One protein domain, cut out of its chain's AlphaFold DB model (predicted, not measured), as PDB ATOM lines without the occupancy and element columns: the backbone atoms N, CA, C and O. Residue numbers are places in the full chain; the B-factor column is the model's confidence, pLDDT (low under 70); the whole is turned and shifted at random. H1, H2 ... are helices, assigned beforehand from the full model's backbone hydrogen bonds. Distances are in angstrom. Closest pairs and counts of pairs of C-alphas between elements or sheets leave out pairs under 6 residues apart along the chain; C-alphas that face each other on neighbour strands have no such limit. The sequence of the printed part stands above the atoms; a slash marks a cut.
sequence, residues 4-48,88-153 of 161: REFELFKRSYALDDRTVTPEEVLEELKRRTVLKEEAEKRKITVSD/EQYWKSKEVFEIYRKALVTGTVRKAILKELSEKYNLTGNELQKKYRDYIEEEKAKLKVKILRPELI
ATOM      1  N   ARG A   4      46.081  90.219 167.871       64.94
ATOM      2  CA  ARG A   4      46.996  89.086 167.685       64.94
ATOM      3  C   ARG A   4      47.572  89.026 166.267       64.94
ATOM      4  O   ARG A   4      48.756  88.751 166.121       64.94
ATOM      5  N   GLU A   5      46.762  89.280 165.239       65.06
ATOM      6  CA  GLU A   5      47.231  89.316 163.842       65.06
ATOM      7  C   GLU A   5      48.218  90.465 163.614       65.06
ATOM      8  O   GLU A   5      49.228  90.277 162.943       65.06
ATOM      9  N   PHE A   6      47.954  91.623 164.221       68.81
ATOM     10  CA  PHE A   6      48.834  92.786 164.162       68.81
ATOM     11  C   PHE A   6      50.194  92.520 164.828       68.81
ATOM     12  O   PHE A   6      51.239  92.720 164.213       68.81
ATOM     13  N   GLU A   7      50.189  91.994 166.056       65.00
ATOM     14  CA  GLU A   7      51.412  91.697 166.811       65.00
ATOM     15  C   GLU A   7      52.259  90.591 166.169       65.00
ATOM     16  O   GLU A   7      53.484  90.697 166.118       65.00
ATOM     17  N   LEU A   8      51.626  89.541 165.632       66.62
ATOM     18  CA  LEU A   8      52.343  88.497 164.892       66.62
ATOM     19  C   LEU A   8      53.037  89.067 163.653       66.62
ATOM     20  O   LEU A   8      54.171  88.696 163.361       66.62
ATOM     21  N   PHE A   9      52.380  89.987 162.951       68.06
ATOM     22  CA  PHE A   9      52.922  90.565 161.729       68.06
ATOM     23  C   PHE A   9      54.036  91.582 161.998       68.06
ATOM     24  O   PHE A   9      55.065  91.584 161.327       68.06
ATOM     25  N   LYS A  10      53.898  92.390 163.051       65.44
ATOM     26  CA  LYS A  10      54.981  93.259 163.526       65.44
ATOM     27  C   LYS A  10      56.228  92.452 163.906       65.44
ATOM     28  O   LYS A  10      57.340  92.842 163.563       65.44
ATOM     29  N   ARG A  11      56.049  91.299 164.565       62.00
ATOM     30  CA  ARG A  11      57.156  90.400 164.926       62.00
ATOM     31  C   ARG A  11      57.838  89.766 163.718       62.00
ATOM     32  O   ARG A  11      59.046  89.588 163.782       62.00
ATOM     33  N   SER A  12      57.122  89.464 162.629       63.59
ATOM     34  CA  SER A  12      57.768  88.889 161.439       63.59
ATOM     35  C   SER A  12      58.763  89.842 160.775       63.59
ATOM     36  O   SER A  12      59.762  89.372 160.261       63.59
ATOM     37  N   TYR A  13      58.556  91.162 160.841       61.41
ATOM     38  CA  TYR A  13      59.534  92.129 160.317       61.41
ATOM     39  C   TYR A  13      60.740  92.344 161.230       61.41
ATOM     40  O   TYR A  13      61.831  92.631 160.746       61.41
ATOM     41  N   ALA A  14      60.565  92.166 162.542       58.56
ATOM     42  CA  ALA A  14      61.673  92.216 163.490       58.56
ATOM     43  C   ALA A  14      62.676  91.065 163.286       58.56
ATOM     44  O   ALA A  14      63.809  91.176 163.737       58.56
ATOM     45  N   LEU A  15      62.275  89.980 162.607       55.19
ATOM     46  CA  LEU A  15      63.173  88.890 162.207       55.19
ATOM     47  C   LEU A  15      64.084  89.268 161.025       55.19
ATOM     48  O   LEU A  15      65.133  88.656 160.872       55.19
ATOM     49  N   ASP A  16      63.713  90.289 160.243       56.62
ATOM     50  CA  ASP A  16      64.474  90.789 159.088       56.62
ATOM     51  C   ASP A  16      65.306  92.047 159.436       56.62
ATOM     52  O   ASP A  16      65.645  92.832 158.550       56.62
ATOM     53  N   ASP A  17      65.544  92.318 160.730       62.41
ATOM     54  CA  ASP A  17      66.148  93.560 161.260       62.41
ATOM     55  C   ASP A  17      65.472  94.859 160.769       62.41
ATOM     56  O   ASP A  17      65.991  95.973 160.909       62.41
ATOM     57  N   ARG A  18      64.258  94.747 160.224       66.06
ATOM     58  CA  ARG A  18      63.502  95.876 159.701       66.06
ATOM     59  C   ARG A  18      62.538  96.378 160.763       66.06
ATOM     60  O   ARG A  18      61.565  95.721 161.130       66.06
ATOM     61  N   THR A  19      62.758  97.610 161.210       69.62
ATOM     62  CA  THR A  19      61.756  98.316 162.015       69.62
ATOM     63  C   THR A  19      60.613  98.745 161.096       69.62
ATOM     64  O   THR A  19      60.838  99.507 160.159       69.62
ATOM     65  N   VAL A  20      59.402  98.249 161.354       72.75
ATOM     66  CA  VAL A  20      58.179  98.664 160.647       72.75
ATOM     67  C   VAL A  20      57.289  99.514 161.538       72.75
ATOM     68  O   VAL A  20      57.175  99.262 162.745       72.75
ATOM     69  N   THR A  21      56.630 100.506 160.948       80.44
ATOM     70  CA  THR A  21      55.652 101.316 161.675       80.44
ATOM     71  C   THR A  21      54.312 100.579 161.805       80.44
ATOM     72  O   THR A  21      53.985  99.702 160.996       80.44
ATOM     73  N   PRO A  22      53.496 100.916 162.818       76.62
ATOM     74  CA  PRO A  22      52.119 100.438 162.917       76.62
ATOM     75  C   PRO A  22      51.289 100.642 161.642       76.62
ATOM     76  O   PRO A  22      50.481  99.785 161.287       76.62
ATOM     77  N   GLU A  23      51.503 101.753 160.941       79.12
ATOM     78  CA  GLU A  23      50.820 102.089 159.693       79.12
ATOM     79  C   GLU A  23      51.208 101.133 158.563       79.12
ATOM     80  O   GLU A  23      50.328 100.651 157.854       79.12
ATOM     81  N   GLU A  24      52.491 100.788 158.424       80.75
ATOM     82  CA  GLU A  24      52.939  99.801 157.431       80.75
ATOM     83  C   GLU A  24      52.320  98.420 157.687       80.75
ATOM     84  O   GLU A  24      51.848  97.756 156.759       80.75
ATOM     85  N   VAL A  25      52.264  98.003 158.956       80.00
ATOM     86  CA  VAL A  25      51.615  96.751 159.373       80.00
ATOM     87  C   VAL A  25      50.122  96.785 159.035       80.00
ATOM     88  O   VAL A  25      49.584  95.818 158.491       80.00
ATOM     89  N   LEU A  26      49.447  97.901 159.317       81.25
ATOM     90  CA  LEU A  26      48.033  98.082 159.006       81.25
ATOM     91  C   LEU A  26      47.765  98.033 157.495       81.25
ATOM     92  O   LEU A  26      46.812  97.379 157.071       81.25
ATOM     93  N   GLU A  27      48.585  98.696 156.683       84.00
ATOM     94  CA  GLU A  27      48.425  98.720 155.226       84.00
ATOM     95  C   GLU A  27      48.595  97.335 154.596       84.00
ATOM     96  O   GLU A  27      47.810  96.942 153.727       84.00
ATOM     97  N   GLU A  28      49.543  96.537 155.081       83.56
ATOM     98  CA  GLU A  28      49.700  95.160 154.614       83.56
ATOM     99  C   GLU A  28      48.538  94.262 155.068       83.56
ATOM    100  O   GLU A  28      48.049  93.435 154.292       83.56
ATOM    101  N   LEU A  29      48.017  94.450 156.285       83.19
ATOM    102  CA  LEU A  29      46.833  93.721 156.752       83.19
ATOM    103  C   LEU A  29      45.578  94.088 155.948       83.19
ATOM    104  O   LEU A  29      44.789  93.201 155.604       83.19
ATOM    105  N   LYS A  30      45.411  95.362 155.575       86.75
ATOM    106  CA  LYS A  30      44.364  95.797 154.637       86.75
ATOM    107  C   LYS A  30      44.529  95.124 153.282       86.75
ATOM    108  O   LYS A  30      43.573  94.539 152.782       86.75
ATOM    109  N   ARG A  31      45.740  95.130 152.713       89.81
ATOM    110  CA  ARG A  31      46.030  94.468 151.432       89.81
ATOM    111  C   ARG A  31      45.671  92.983 151.466       89.81
ATOM    112  O   ARG A  31      45.029  92.482 150.547       89.81
ATOM    113  N   ARG A  32      46.048  92.276 152.534       87.50
ATOM    114  CA  ARG A  32      45.697  90.860 152.739       87.50
ATOM    115  C   ARG A  32      44.193  90.648 152.854       87.50
ATOM    116  O   ARG A  32      43.683  89.671 152.315       87.50
ATOM    117  N   THR A  33      43.495  91.563 153.521       89.88
ATOM    118  CA  THR A  33      42.033  91.527 153.642       89.88
ATOM    119  C   THR A  33      41.371  91.678 152.275       89.88
ATOM    120  O   THR A  33      40.560  90.828 151.924       89.88
ATOM    121  N   VAL A  34      41.788  92.659 151.463       92.88
ATOM    122  CA  VAL A  34      41.309  92.811 150.075       92.88
ATOM    123  C   VAL A  34      41.516  91.519 149.290       92.88
ATOM    124  O   VAL A  34      40.573  90.989 148.720       92.88
ATOM    125  N   LEU A  35      42.731  90.963 149.288       93.44
ATOM    126  CA  LEU A  35      43.023  89.753 148.509       93.44
ATOM    127  C   LEU A  35      42.210  88.539 148.971       93.44
ATOM    128  O   LEU A  35      41.844  87.707 148.146       93.44
ATOM    129  N   LYS A  36      41.895  88.449 150.267       91.50
ATOM    130  CA  LYS A  36      40.996  87.425 150.800       91.50
ATOM    131  C   LYS A  36      39.559  87.628 150.310       91.50
ATOM    132  O   LYS A  36      38.963  86.679 149.811       91.50
ATOM    133  N   GLU A  37      39.019  88.841 150.413       93.31
ATOM    134  CA  GLU A  37      37.670  89.151 149.918       93.31
ATOM    135  C   GLU A  37      37.562  88.923 148.405       93.31
ATOM    136  O   GLU A  37      36.575  88.370 147.929       93.31
ATOM    137  N   GLU A  38      38.595  89.272 147.635       95.44
ATOM    138  CA  GLU A  38      38.648  89.006 146.195       95.44
ATOM    139  C   GLU A  38      38.729  87.507 145.867       95.44
ATOM    140  O   GLU A  38      38.174  87.082 144.847       95.44
ATOM    141  N   ALA A  39      39.369  86.700 146.724       95.75
ATOM    142  CA  ALA A  39      39.335  85.241 146.625       95.75
ATOM    143  C   ALA A  39      37.910  84.713 146.802       95.75
ATOM    144  O   ALA A  39      37.429  83.943 145.974       95.75
ATOM    145  N   GLU A  40      37.217  85.173 147.846       94.62
ATOM    146  CA  GLU A  40      35.843  84.775 148.158       94.62
ATOM    147  C   GLU A  40      34.873  85.198 147.043       94.62
ATOM    148  O   GLU A  40      34.111  84.367 146.544       94.62
ATOM    149  N   LYS A  41      34.956  86.454 146.574       95.00
ATOM    150  CA  LYS A  41      34.141  86.986 145.463       95.00
ATOM    151  C   LYS A  41      34.297  86.153 144.188       95.00
ATOM    152  O   LYS A  41      33.306  85.874 143.513       95.00
ATOM    153  N   ARG A  42      35.524  85.731 143.866       95.69
ATOM    154  CA  ARG A  42      35.829  84.904 142.682       95.69
ATOM    155  C   ARG A  42      35.692  83.405 142.924       95.69
ATOM    156  O   ARG A  42      35.901  82.637 141.989       95.69
ATOM    157  N   LYS A  43      35.348  82.983 144.146       96.69
ATOM    158  CA  LYS A  43      35.318  81.573 144.562       96.69
ATOM    159  C   LYS A  43      36.641  80.853 144.262       96.69
ATOM    160  O   LYS A  43      36.648  79.688 143.876       96.69
ATOM    161  N   ILE A  44      37.757  81.565 144.413       95.94
ATOM    162  CA  ILE A  44      39.096  81.005 144.247       95.94
ATOM    163  C   ILE A  44      39.456  80.262 145.528       95.94
ATOM    164  O   ILE A  44      39.598  80.851 146.599       95.94
ATOM    165  N   THR A  45      39.642  78.960 145.382       94.56
ATOM    166  CA  THR A  45      40.164  78.055 146.404       94.56
ATOM    167  C   THR A  45      41.338  77.284 145.816       94.56
ATOM    168  O   THR A  45      41.533  77.293 144.603       94.56
ATOM    169  N   VAL A  46      42.107  76.614 146.669       94.12
ATOM    170  CA  VAL A  46      43.122  75.644 146.237       94.12
ATOM    171  C   VAL A  46      42.895  74.335 146.980       94.12
ATOM    172  O   VAL A  46      42.547  74.362 148.170       94.12
ATOM    173  N   SER A  47      43.042  73.219 146.275       96.88
ATOM    174  CA  SER A  47      42.915  71.884 146.853       96.88
ATOM    175  C   SER A  47      44.146  71.526 147.684       96.88
ATOM    176  O   SER A  47      45.181  72.191 147.611       96.88
ATOM    177  N   ASP A  48      44.038  70.481 148.498       96.75
ATOM    178  CA  ASP A  48      45.164  70.014 149.306       96.75
ATOM    179  C   ASP A  48      46.281  69.479 148.402       96.75
ATOM    180  O   ASP A  48      47.447  69.798 148.616       96.75
ATOM    181  N   GLU A  88      62.590  68.173 158.199       93.88
ATOM    182  CA  GLU A  88      61.485  67.212 158.159       93.88
ATOM    183  C   GLU A  88      60.246  67.723 158.907       93.88
ATOM    184  O   GLU A  88      59.124  67.588 158.414       93.88
ATOM    185  N   GLN A  89      60.440  68.331 160.082       93.12
ATOM    186  CA  GLN A  89      59.350  68.922 160.856       93.12
ATOM    187  C   GLN A  89      58.713  70.101 160.123       93.12
ATOM    188  O   GLN A  89      57.491  70.220 160.125       93.12
ATOM    189  N   TYR A  90      59.522  70.938 159.468       91.38
ATOM    190  CA  TYR A  90      59.037  72.060 158.674       91.38
ATOM    191  C   TYR A  90      58.124  71.583 157.540       91.38
ATOM    192  O   TYR A  90      56.976  72.013 157.455       91.38
ATOM    193  N   TRP A  91      58.578  70.625 156.727       91.19
ATOM    194  CA  TRP A  91      57.792  70.122 155.593       91.19
ATOM    195  C   TRP A  91      56.521  69.371 156.001       91.19
ATOM    196  O   TRP A  91      55.550  69.372 155.252       91.19
ATOM    197  N   LYS A  92      56.502  68.744 157.184       92.31
ATOM    198  CA  LYS A  92      55.316  68.054 157.725       92.31
ATOM    199  C   LYS A  92      54.416  68.957 158.573       92.31
ATOM    200  O   LYS A  92      53.387  68.501 159.074       92.31
ATOM    201  N   SER A  93      54.797  70.214 158.785       90.69
ATOM    202  CA  SER A  93      54.049  71.118 159.651       90.69
ATOM    203  C   SER A  93      52.737  71.536 158.997       90.69
ATOM    204  O   SER A  93      52.709  72.096 157.901       90.69
ATOM    205  N   LYS A  94      51.634  71.355 159.730       91.62
ATOM    206  CA  LYS A  94      50.319  71.874 159.332       91.62
ATOM    207  C   LYS A  94      50.328  73.399 159.190       91.62
ATOM    208  O   LYS A  94      49.624  73.943 158.346       91.62
ATOM    209  N   GLU A  95      51.112  74.099 160.005       87.88
ATOM    210  CA  GLU A  95      51.214  75.558 159.914       87.88
ATOM    211  C   GLU A  95      51.895  75.980 158.612       87.88
ATOM    212  O   GLU A  95      51.408  76.884 157.935       87.88
ATOM    213  N   VAL A  96      52.966  75.280 158.227       85.81
ATOM    214  CA  VAL A  96      53.656  75.498 156.950       85.81
ATOM    215  C   VAL A  96      52.718  75.191 155.792       85.81
ATOM    216  O   VAL A  96      52.566  76.025 154.902       85.81
ATOM    217  N   PHE A  97      51.997  74.070 155.843       92.38
ATOM    218  CA  PHE A  97      50.993  73.726 154.838       92.38
ATOM    219  C   PHE A  97      49.983  74.860 154.604       92.38
ATOM    220  O   PHE A  97      49.760  75.303 153.477       92.38
ATOM    221  N   GLU A  98      49.422  75.410 155.681       90.94
ATOM    222  CA  GLU A  98      48.455  76.506 155.597       90.94
ATOM    223  C   GLU A  98      49.077  77.836 155.139       90.94
ATOM    224  O   GLU A  98      48.391  78.666 154.533       90.94
ATOM    225  N   ILE A  99      50.372  78.057 155.380       88.31
ATOM    226  CA  ILE A  99      51.109  79.194 154.807       88.31
ATOM    227  C   ILE A  99      51.205  79.048 153.285       88.31
ATOM    228  O   ILE A  99      50.861  79.994 152.570       88.31
ATOM    229  N   TYR A 100      51.596  77.872 152.783       89.94
ATOM    230  CA  TYR A 100      51.654  77.607 151.341       89.94
ATOM    231  C   TYR A 100      50.270  77.711 150.698       89.94
ATOM    232  O   TYR A 100      50.131  78.370 149.665       89.94
ATOM    233  N   ARG A 101      49.219  77.183 151.344       94.94
ATOM    234  CA  ARG A 101      47.829  77.346 150.889       94.94
ATOM    235  C   ARG A 101      47.460  78.819 150.715       94.94
ATOM    236  O   ARG A 101      46.987  79.224 149.654       94.94
ATOM    237  N   LYS A 102      47.716  79.648 151.731       90.81
ATOM    238  CA  LYS A 102      47.446  81.094 151.670       90.81
ATOM    239  C   LYS A 102      48.252  81.782 150.571       90.81
ATOM    240  O   LYS A 102      47.706  82.640 149.873       90.81
ATOM    241  N   ALA A 103      49.524  81.421 150.404       89.62
ATOM    242  CA  ALA A 103      50.381  81.977 149.363       89.62
ATOM    243  C   ALA A 103      49.862  81.635 147.956       89.62
ATOM    244  O   ALA A 103      49.773  82.527 147.109       89.62
ATOM    245  N   LEU A 104      49.442  80.387 147.731       95.00
ATOM    246  CA  LEU A 104      48.859  79.941 146.466       95.00
ATOM    247  C   LEU A 104      47.555  80.670 146.150       95.00
ATOM    248  O   LEU A 104      47.442  81.250 145.073       95.00
ATOM    249  N   VAL A 105      46.611  80.734 147.097       95.50
ATOM    250  CA  VAL A 105      45.356  81.489 146.919       95.50
ATOM    251  C   VAL A 105      45.656  82.944 146.559       95.50
ATOM    252  O   VAL A 105      45.146  83.457 145.566       95.50
ATOM    253  N   THR A 106      46.546  83.595 147.313       92.50
ATOM    254  CA  THR A 106      46.953  84.990 147.073       92.50
ATOM    255  C   THR A 106      47.543  85.167 145.670       92.50
ATOM    256  O   THR A 106      47.202  86.117 144.961       92.50
ATOM    257  N   GLY A 107      48.422  84.253 145.249       93.81
ATOM    258  CA  GLY A 107      49.031  84.261 143.922       93.81
ATOM    259  C   GLY A 107      48.004  84.083 142.803       93.81
ATOM    260  O   GLY A 107      48.035  84.825 141.820       93.81
ATOM    261  N   THR A 108      47.066  83.151 142.968       96.25
ATOM    262  CA  THR A 108      45.997  82.869 142.002       96.25
ATOM    263  C   THR A 108      45.032  84.044 141.870       96.25
ATOM    264  O   THR A 108      44.749  84.477 140.753       96.25
ATOM    265  N   VAL A 109      44.605  84.640 142.987       97.44
ATOM    266  CA  VAL A 109      43.765  85.851 142.992       97.44
ATOM    267  C   VAL A 109      44.458  87.001 142.276       97.44
ATOM    268  O   VAL A 109      43.870  87.629 141.398       97.44
ATOM    269  N   ARG A 110      45.735  87.252 142.587       96.31
ATOM    270  CA  ARG A 110      46.507  88.304 141.917       96.31
ATOM    271  C   ARG A 110      46.580  88.078 140.408       96.31
ATOM    272  O   ARG A 110      46.405  89.029 139.649       96.31
ATOM    273  N   LYS A 111      46.840  86.842 139.967       96.44
ATOM    274  CA  LYS A 111      46.867  86.486 138.540       96.44
ATOM    275  C   LYS A 111      45.510  86.725 137.877       96.44
ATOM    276  O   LYS A 111      45.482  87.288 136.787       96.44
ATOM    277  N   ALA A 112      44.413  86.354 138.536       97.44
ATOM    278  CA  ALA A 112      43.061  86.581 138.031       97.44
ATOM    279  C   ALA A 112      42.760  88.079 137.859       97.44
ATOM    280  O   ALA A 112      42.378  88.499 136.771       97.44
ATOM    281  N   ILE A 113      43.041  88.902 138.879       97.56
ATOM    282  CA  ILE A 113      42.859  90.361 138.808       97.56
ATOM    283  C   ILE A 113      43.705  90.960 137.677       97.56
ATOM    284  O   ILE A 113      43.212  91.753 136.882       97.56
ATOM    285  N   LEU A 114      44.986  90.585 137.579       97.81
ATOM    286  CA  LEU A 114      45.865  91.074 136.513       97.81
ATOM    287  C   LEU A 114      45.344  90.695 135.124       97.81
ATOM    288  O   LEU A 114      45.389  91.524 134.220       97.81
ATOM    289  N   LYS A 115      44.832  89.472 134.956       97.75
ATOM    290  CA  LYS A 115      44.230  89.018 133.700       97.75
ATOM    291  C   LYS A 115      42.998  89.855 133.343       97.75
ATOM    292  O   LYS A 115      42.955  90.414 132.255       97.75
ATOM    293  N   GLU A 116      42.065  90.024 134.278       97.31
ATOM    294  CA  GLU A 116      40.854  90.835 134.084       97.31
ATOM    295  C   GLU A 116      41.182  92.293 133.725       97.31
ATOM    296  O   GLU A 116      40.591  92.864 132.810       97.31
ATOM    297  N   LEU A 117      42.141  92.907 134.426       97.69
ATOM    298  CA  LEU A 117      42.574  94.277 134.146       97.69
ATOM    299  C   LEU A 117      43.273  94.388 132.787       97.69
ATOM    300  O   LEU A 117      43.051  95.363 132.070       97.69
ATOM    301  N   SER A 118      44.098  93.404 132.428       97.88
ATOM    302  CA  SER A 118      44.769  93.359 131.129       97.88
ATOM    303  C   SER A 118      43.753  93.256 129.996       97.88
ATOM    304  O   SER A 118      43.805  94.066 129.080       97.88
ATOM    305  N   GLU A 119      42.777  92.352 130.096       97.50
ATOM    306  CA  GLU A 119      41.730  92.158 129.085       97.50
ATOM    307  C   GLU A 119      40.797  93.373 128.978       97.50
ATOM    308  O   GLU A 119      40.476  93.820 127.879       97.50
ATOM    309  N   LYS A 120      40.392  93.955 130.113       97.69
ATOM    310  CA  LYS A 120      39.457  95.089 130.147       97.69
ATOM    311  C   LYS A 120      40.058  96.391 129.622       97.69
ATOM    312  O   LYS A 120      39.343  97.188 129.018       97.69
ATOM    313  N   TYR A 121      41.334  96.641 129.908       97.25
ATOM    314  CA  TYR A 121      41.995  97.912 129.591       97.25
ATOM    315  C   TYR A 121      43.063  97.788 128.498       97.25
ATOM    316  O   TYR A 121      43.676  98.792 128.147       97.25
ATOM    317  N   ASN A 122      43.286  96.583 127.965       96.94
ATOM    318  CA  ASN A 122      44.340  96.262 127.000       96.94
ATOM    319  C   ASN A 122      45.742  96.715 127.466       96.94
ATOM    320  O   ASN A 122      46.510  97.302 126.707       96.94
ATOM    321  N   LEU A 123      46.055  96.479 128.746       96.38
ATOM    322  CA  LEU A 123      47.308  96.907 129.382       96.38
ATOM    323  C   LEU A 123      48.286  95.747 129.555       96.38
ATOM    324  O   LEU A 123      47.887  94.616 129.845       96.38
ATOM    325  N   THR A 124      49.583  96.050 129.494       96.06
ATOM    326  CA  THR A 124      50.670  95.106 129.794       96.06
ATOM    327  C   THR A 124      51.785  95.789 130.596       96.06
ATOM    328  O   THR A 124      51.731  96.989 130.873       96.06
ATOM    329  N   GLY A 125      52.783  95.015 131.037       95.00
ATOM    330  CA  GLY A 125      53.991  95.547 131.671       95.00
ATOM    331  C   GLY A 125      53.722  96.481 132.860       95.00
ATOM    332  O   GLY A 125      52.905  96.190 133.738       95.00
ATOM    333  N   ASN A 126      54.425  97.614 132.889       96.38
ATOM    334  CA  ASN A 126      54.368  98.570 133.997       96.38
ATOM    335  C   ASN A 126      52.996  99.235 134.156       96.38
ATOM    336  O   ASN A 126      52.582  99.506 135.286       96.38
ATOM    337  N   GLU A 127      52.278  99.470 133.057       97.00
ATOM    338  CA  GLU A 127      50.950 100.089 133.088       97.00
ATOM    339  C   GLU A 127      49.932  99.161 133.748       97.00
ATOM    340  O   GLU A 127      49.177  99.592 134.620       97.00
ATOM    341  N   LEU A 128      49.981  97.866 133.421       97.69
ATOM    342  CA  LEU A 128      49.156  96.858 134.082       97.69
ATOM    343  C   LEU A 128      49.478  96.759 135.580       97.69
ATOM    344  O   LEU A 128      48.568  96.701 136.406       97.69
ATOM    345  N   GLN A 129      50.762  96.785 135.957       96.38
ATOM    346  CA  GLN A 129      51.153  96.761 137.372       96.38
ATOM    347  C   GLN A 129      50.695  98.013 138.122       96.38
ATOM    348  O   GLN A 129      50.284  97.912 139.278       96.38
ATOM    349  N   LYS A 130      50.747  99.187 137.483       97.38
ATOM    350  CA  LYS A 130      50.191 100.417 138.053       97.38
ATOM    351  C   LYS A 130      48.686 100.269 138.254       97.38
ATOM    352  O   LYS A 130      48.217 100.475 139.366       97.38
ATOM    353  N   LYS A 131      47.959  99.808 137.233       97.75
ATOM    354  CA  LYS A 131      46.506  99.623 137.312       97.75
ATOM    355  C   LYS A 131      46.099  98.625 138.395       97.75
ATOM    356  O   LYS A 131      45.105  98.838 139.079       97.75
ATOM    357  N   TYR A 132      46.882  97.565 138.581       97.25
ATOM    358  CA  TYR A 132      46.701  96.627 139.684       97.25
ATOM    359  C   TYR A 132      46.893  97.289 141.053       97.25
ATOM    360  O   TYR A 132      46.086  97.055 141.947       97.25
ATOM    361  N   ARG A 133      47.929  98.122 141.232       96.19
ATOM    362  CA  ARG A 133      48.106  98.873 142.487       96.19
ATOM    363  C   ARG A 133      46.925  99.801 142.740       96.19
ATOM    364  O   ARG A 133      46.362  99.736 143.823       96.19
ATOM    365  N   ASP A 134      46.517 100.572 141.733       97.12
ATOM    366  CA  ASP A 134      45.373 101.484 141.833       97.12
ATOM    367  C   ASP A 134      44.099 100.720 142.242       97.12
ATOM    368  O   ASP A 134      43.418 101.115 143.182       97.12
ATOM    369  N   TYR A 135      43.833  99.562 141.625       96.69
ATOM    370  CA  TYR A 135      42.712  98.689 141.992       96.69
ATOM    371  C   TYR A 135      42.768  98.234 143.461       96.69
ATOM    372  O   TYR A 135      41.765  98.287 144.166       96.69
ATOM    373  N   ILE A 136      43.937  97.802 143.945       95.25
ATOM    374  CA  ILE A 136      44.096  97.390 145.346       95.25
ATOM    375  C   ILE A 136      43.882  98.572 146.299       95.25
ATOM    376  O   ILE A 136      43.237  98.392 147.329       95.25
ATOM    377  N   GLU A 137      44.386  99.767 145.978       94.00
ATOM    378  CA  GLU A 137      44.140 100.975 146.778       94.00
ATOM    379  C   GLU A 137      42.648 101.334 146.821       94.00
ATOM    380  O   GLU A 137      42.108 101.609 147.896       94.00
ATOM    381  N   GLU A 138      41.958 101.260 145.681       93.94
ATOM    382  CA  GLU A 138      40.515 101.489 145.588       93.94
ATOM    383  C   GLU A 138      39.718 100.486 146.439       93.94
ATOM    384  O   GLU A 138      38.801 100.885 147.157       93.94
ATOM    385  N   GLU A 139      40.058  99.195 146.402       92.88
ATOM    386  CA  GLU A 139      39.398  98.185 147.240       92.88
ATOM    387  C   GLU A 139      39.732  98.367 148.728       92.88
ATOM    388  O   GLU A 139      38.842  98.261 149.574       92.88
ATOM    389  N   LYS A 140      40.975  98.731 149.076       89.25
ATOM    390  CA  LYS A 140      41.347  99.047 150.467       89.25
ATOM    391  C   LYS A 140      40.526 100.210 151.019       89.25
ATOM    392  O   LYS A 140      40.111 100.145 152.173       89.25
ATOM    393  N   ALA A 141      40.267 101.245 150.218       87.19
ATOM    394  CA  ALA A 141      39.449 102.387 150.626       87.19
ATOM    395  C   ALA A 141      37.978 102.011 150.893       87.19
ATOM    396  O   ALA A 141      37.299 102.687 151.665       87.19
ATOM    397  N   LYS A 142      37.487 100.915 150.295       86.50
ATOM    398  CA  LYS A 142      36.134 100.381 150.534       86.50
ATOM    399  C   LYS A 142      36.049  99.530 151.803       86.50
ATOM    400  O   LYS A 142      34.945  99.302 152.306       86.50
ATOM    401  N   LEU A 143      37.182  99.063 152.337       81.81
ATOM    402  CA  LEU A 143      37.200  98.244 153.543       81.81
ATOM    403  C   LEU A 143      36.735  99.054 154.756       81.81
ATOM    404  O   LEU A 143      37.392  99.993 155.208       81.81
ATOM    405  N   LYS A 144      35.649  98.601 155.382       67.19
ATOM    406  CA  LYS A 144      35.266  99.048 156.726       67.19
ATOM    407  C   LYS A 144      36.119  98.317 157.759       67.19
ATOM    408  O   LYS A 144      35.676  97.360 158.396       67.19
ATOM    409  N   VAL A 145      37.372  98.737 157.915       59.75
ATOM    410  CA  VAL A 145      38.278  98.125 158.893       59.75
ATOM    411  C   VAL A 145      37.927  98.615 160.291       59.75
ATOM    412  O   VAL A 145      38.322  99.700 160.707       59.75
ATOM    413  N   LYS A 146      37.223  97.784 161.062       57.19
ATOM    414  CA  LYS A 146      37.137  97.972 162.513       57.19
ATOM    415  C   LYS A 146      38.453  97.507 163.137       57.19
ATOM    416  O   LYS A 146      38.697  96.303 163.264       57.19
ATOM    417  N   ILE A 147      39.313  98.459 163.489       57.72
ATOM    418  CA  ILE A 147      40.504  98.196 164.298       57.72
ATOM    419  C   ILE A 147      40.019  97.915 165.722       57.72
ATOM    420  O   ILE A 147      39.367  98.749 166.346       57.72
ATOM    421  N   LEU A 148      40.281  96.712 166.228       50.19
ATOM    422  CA  LEU A 148      40.005  96.389 167.623       50.19
ATOM    423  C   LEU A 148      41.159  96.943 168.469       50.19
ATOM    424  O   LEU A 148      42.273  96.437 168.367       50.19
ATOM    425  N   ARG A 149      40.870  97.956 169.297       54.03
ATOM    426  CA  ARG A 149      41.804  98.643 170.215       54.03
ATOM    427  C   ARG A 149      42.941  99.451 169.550       54.03
ATOM    428  O   ARG A 149      44.115  99.153 169.775       54.03
ATOM    429  N   PRO A 150      42.622 100.467 168.731       58.25
ATOM    430  CA  PRO A 150      43.607 101.354 168.097       58.25
ATOM    431  C   PRO A 150      44.539 102.056 169.099       58.25
ATOM    432  O   PRO A 150      45.720 102.261 168.814       58.25
ATOM    433  N   GLU A 151      44.046 102.323 170.310       56.09
ATOM    434  CA  GLU A 151      44.801 102.887 171.430       56.09
ATOM    435  C   GLU A 151      45.988 102.021 171.883       56.09
ATOM    436  O   GLU A 151      46.966 102.552 172.403       56.09
ATOM    437  N   LEU A 152      45.940 100.704 171.653       53.56
ATOM    438  CA  LEU A 152      47.017  99.781 172.027       53.56
ATOM    439  C   LEU A 152      48.098  99.634 170.952       53.56
ATOM    440  O   LEU A 152      49.156  99.078 171.233       53.56
ATOM    441  N   ILE A 153      47.847 100.123 169.736       58.31
ATOM    442  CA  ILE A 153      48.776 100.027 168.599       58.31
ATOM    443  C   ILE A 153      49.317 101.394 168.156       58.31
ATOM    444  O   ILE A 153      50.041 101.471 167.168       58.31
TER     445      ILE A 153
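Overview. This is residues 4 to 48 and 88 to 153 of the 161 residues of an uncharacterized protein of Carboxydothermus pertinax (UniProt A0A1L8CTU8). Long helix H4 forms a loose triangle with H2 and H5, each touching the other two at large angles; H1 packs on the first part of H2, and residues 88 to 96, with short H3, stick out. The printed part has 111 residues, 81 of them in five named helices, H1 to H5 in order along the chain, with no named strand; the class is all helix. It is only just loose, close to compact, with radius of gyration of the C-alphas 16.2 A and spans 42 by 40 by 27 A.

Along the chain. H4, residues 94 to 121, measures 40.4 A from C-alpha 94 at (50.319, 71.874, 159.332). H2 is residues 22 to 41, 28.4 A; H5 125 to 142, 26.4 A, ending at (36.134, 100.381, 150.534); H1 4 to 14, 15.6 A; H3 88 to 91, 5.4 A.

Arrangement. H2, the hub, touches H4 about perpendicular at 74 degrees, closest C-alphas Ala 39 and Val 109, 5.8 A. H2 touches H5 at 85 degrees, about perpendicular, closest C-alphas Lys 30 and Lys 140, 6.1 A. H4 and H5 touch, opposite ways at a steep tilt of 69.5 degrees, only just short of about perpendicular, closest C-alphas Ser 118 and Leu 128, 6.3 A. H1 touches H2, closest C-alphas Lys 10 and Val 25, 6.4 A. H3 is close to H4 but not clearly touching, closest C-alphas Tyr 90 and Val 96, 6.6 A. In H2, H4 and H5 every O i to N i+4 pair is within hydrogen-bond range, in H1 6 of 7; H3 is too short for such a pair.

Size, cuts and confidence. The C-alphas of Glu 88 and Tyr 121, the two farthest apart, are 46.2 A apart. Residues 49 to 87 are not printed; C-alphas 48 and 88 are 18.8 A apart across the cut. Of the links printed whole, none is long. Residues 4 to 19 and 144 to 153 have pLDDT under 70.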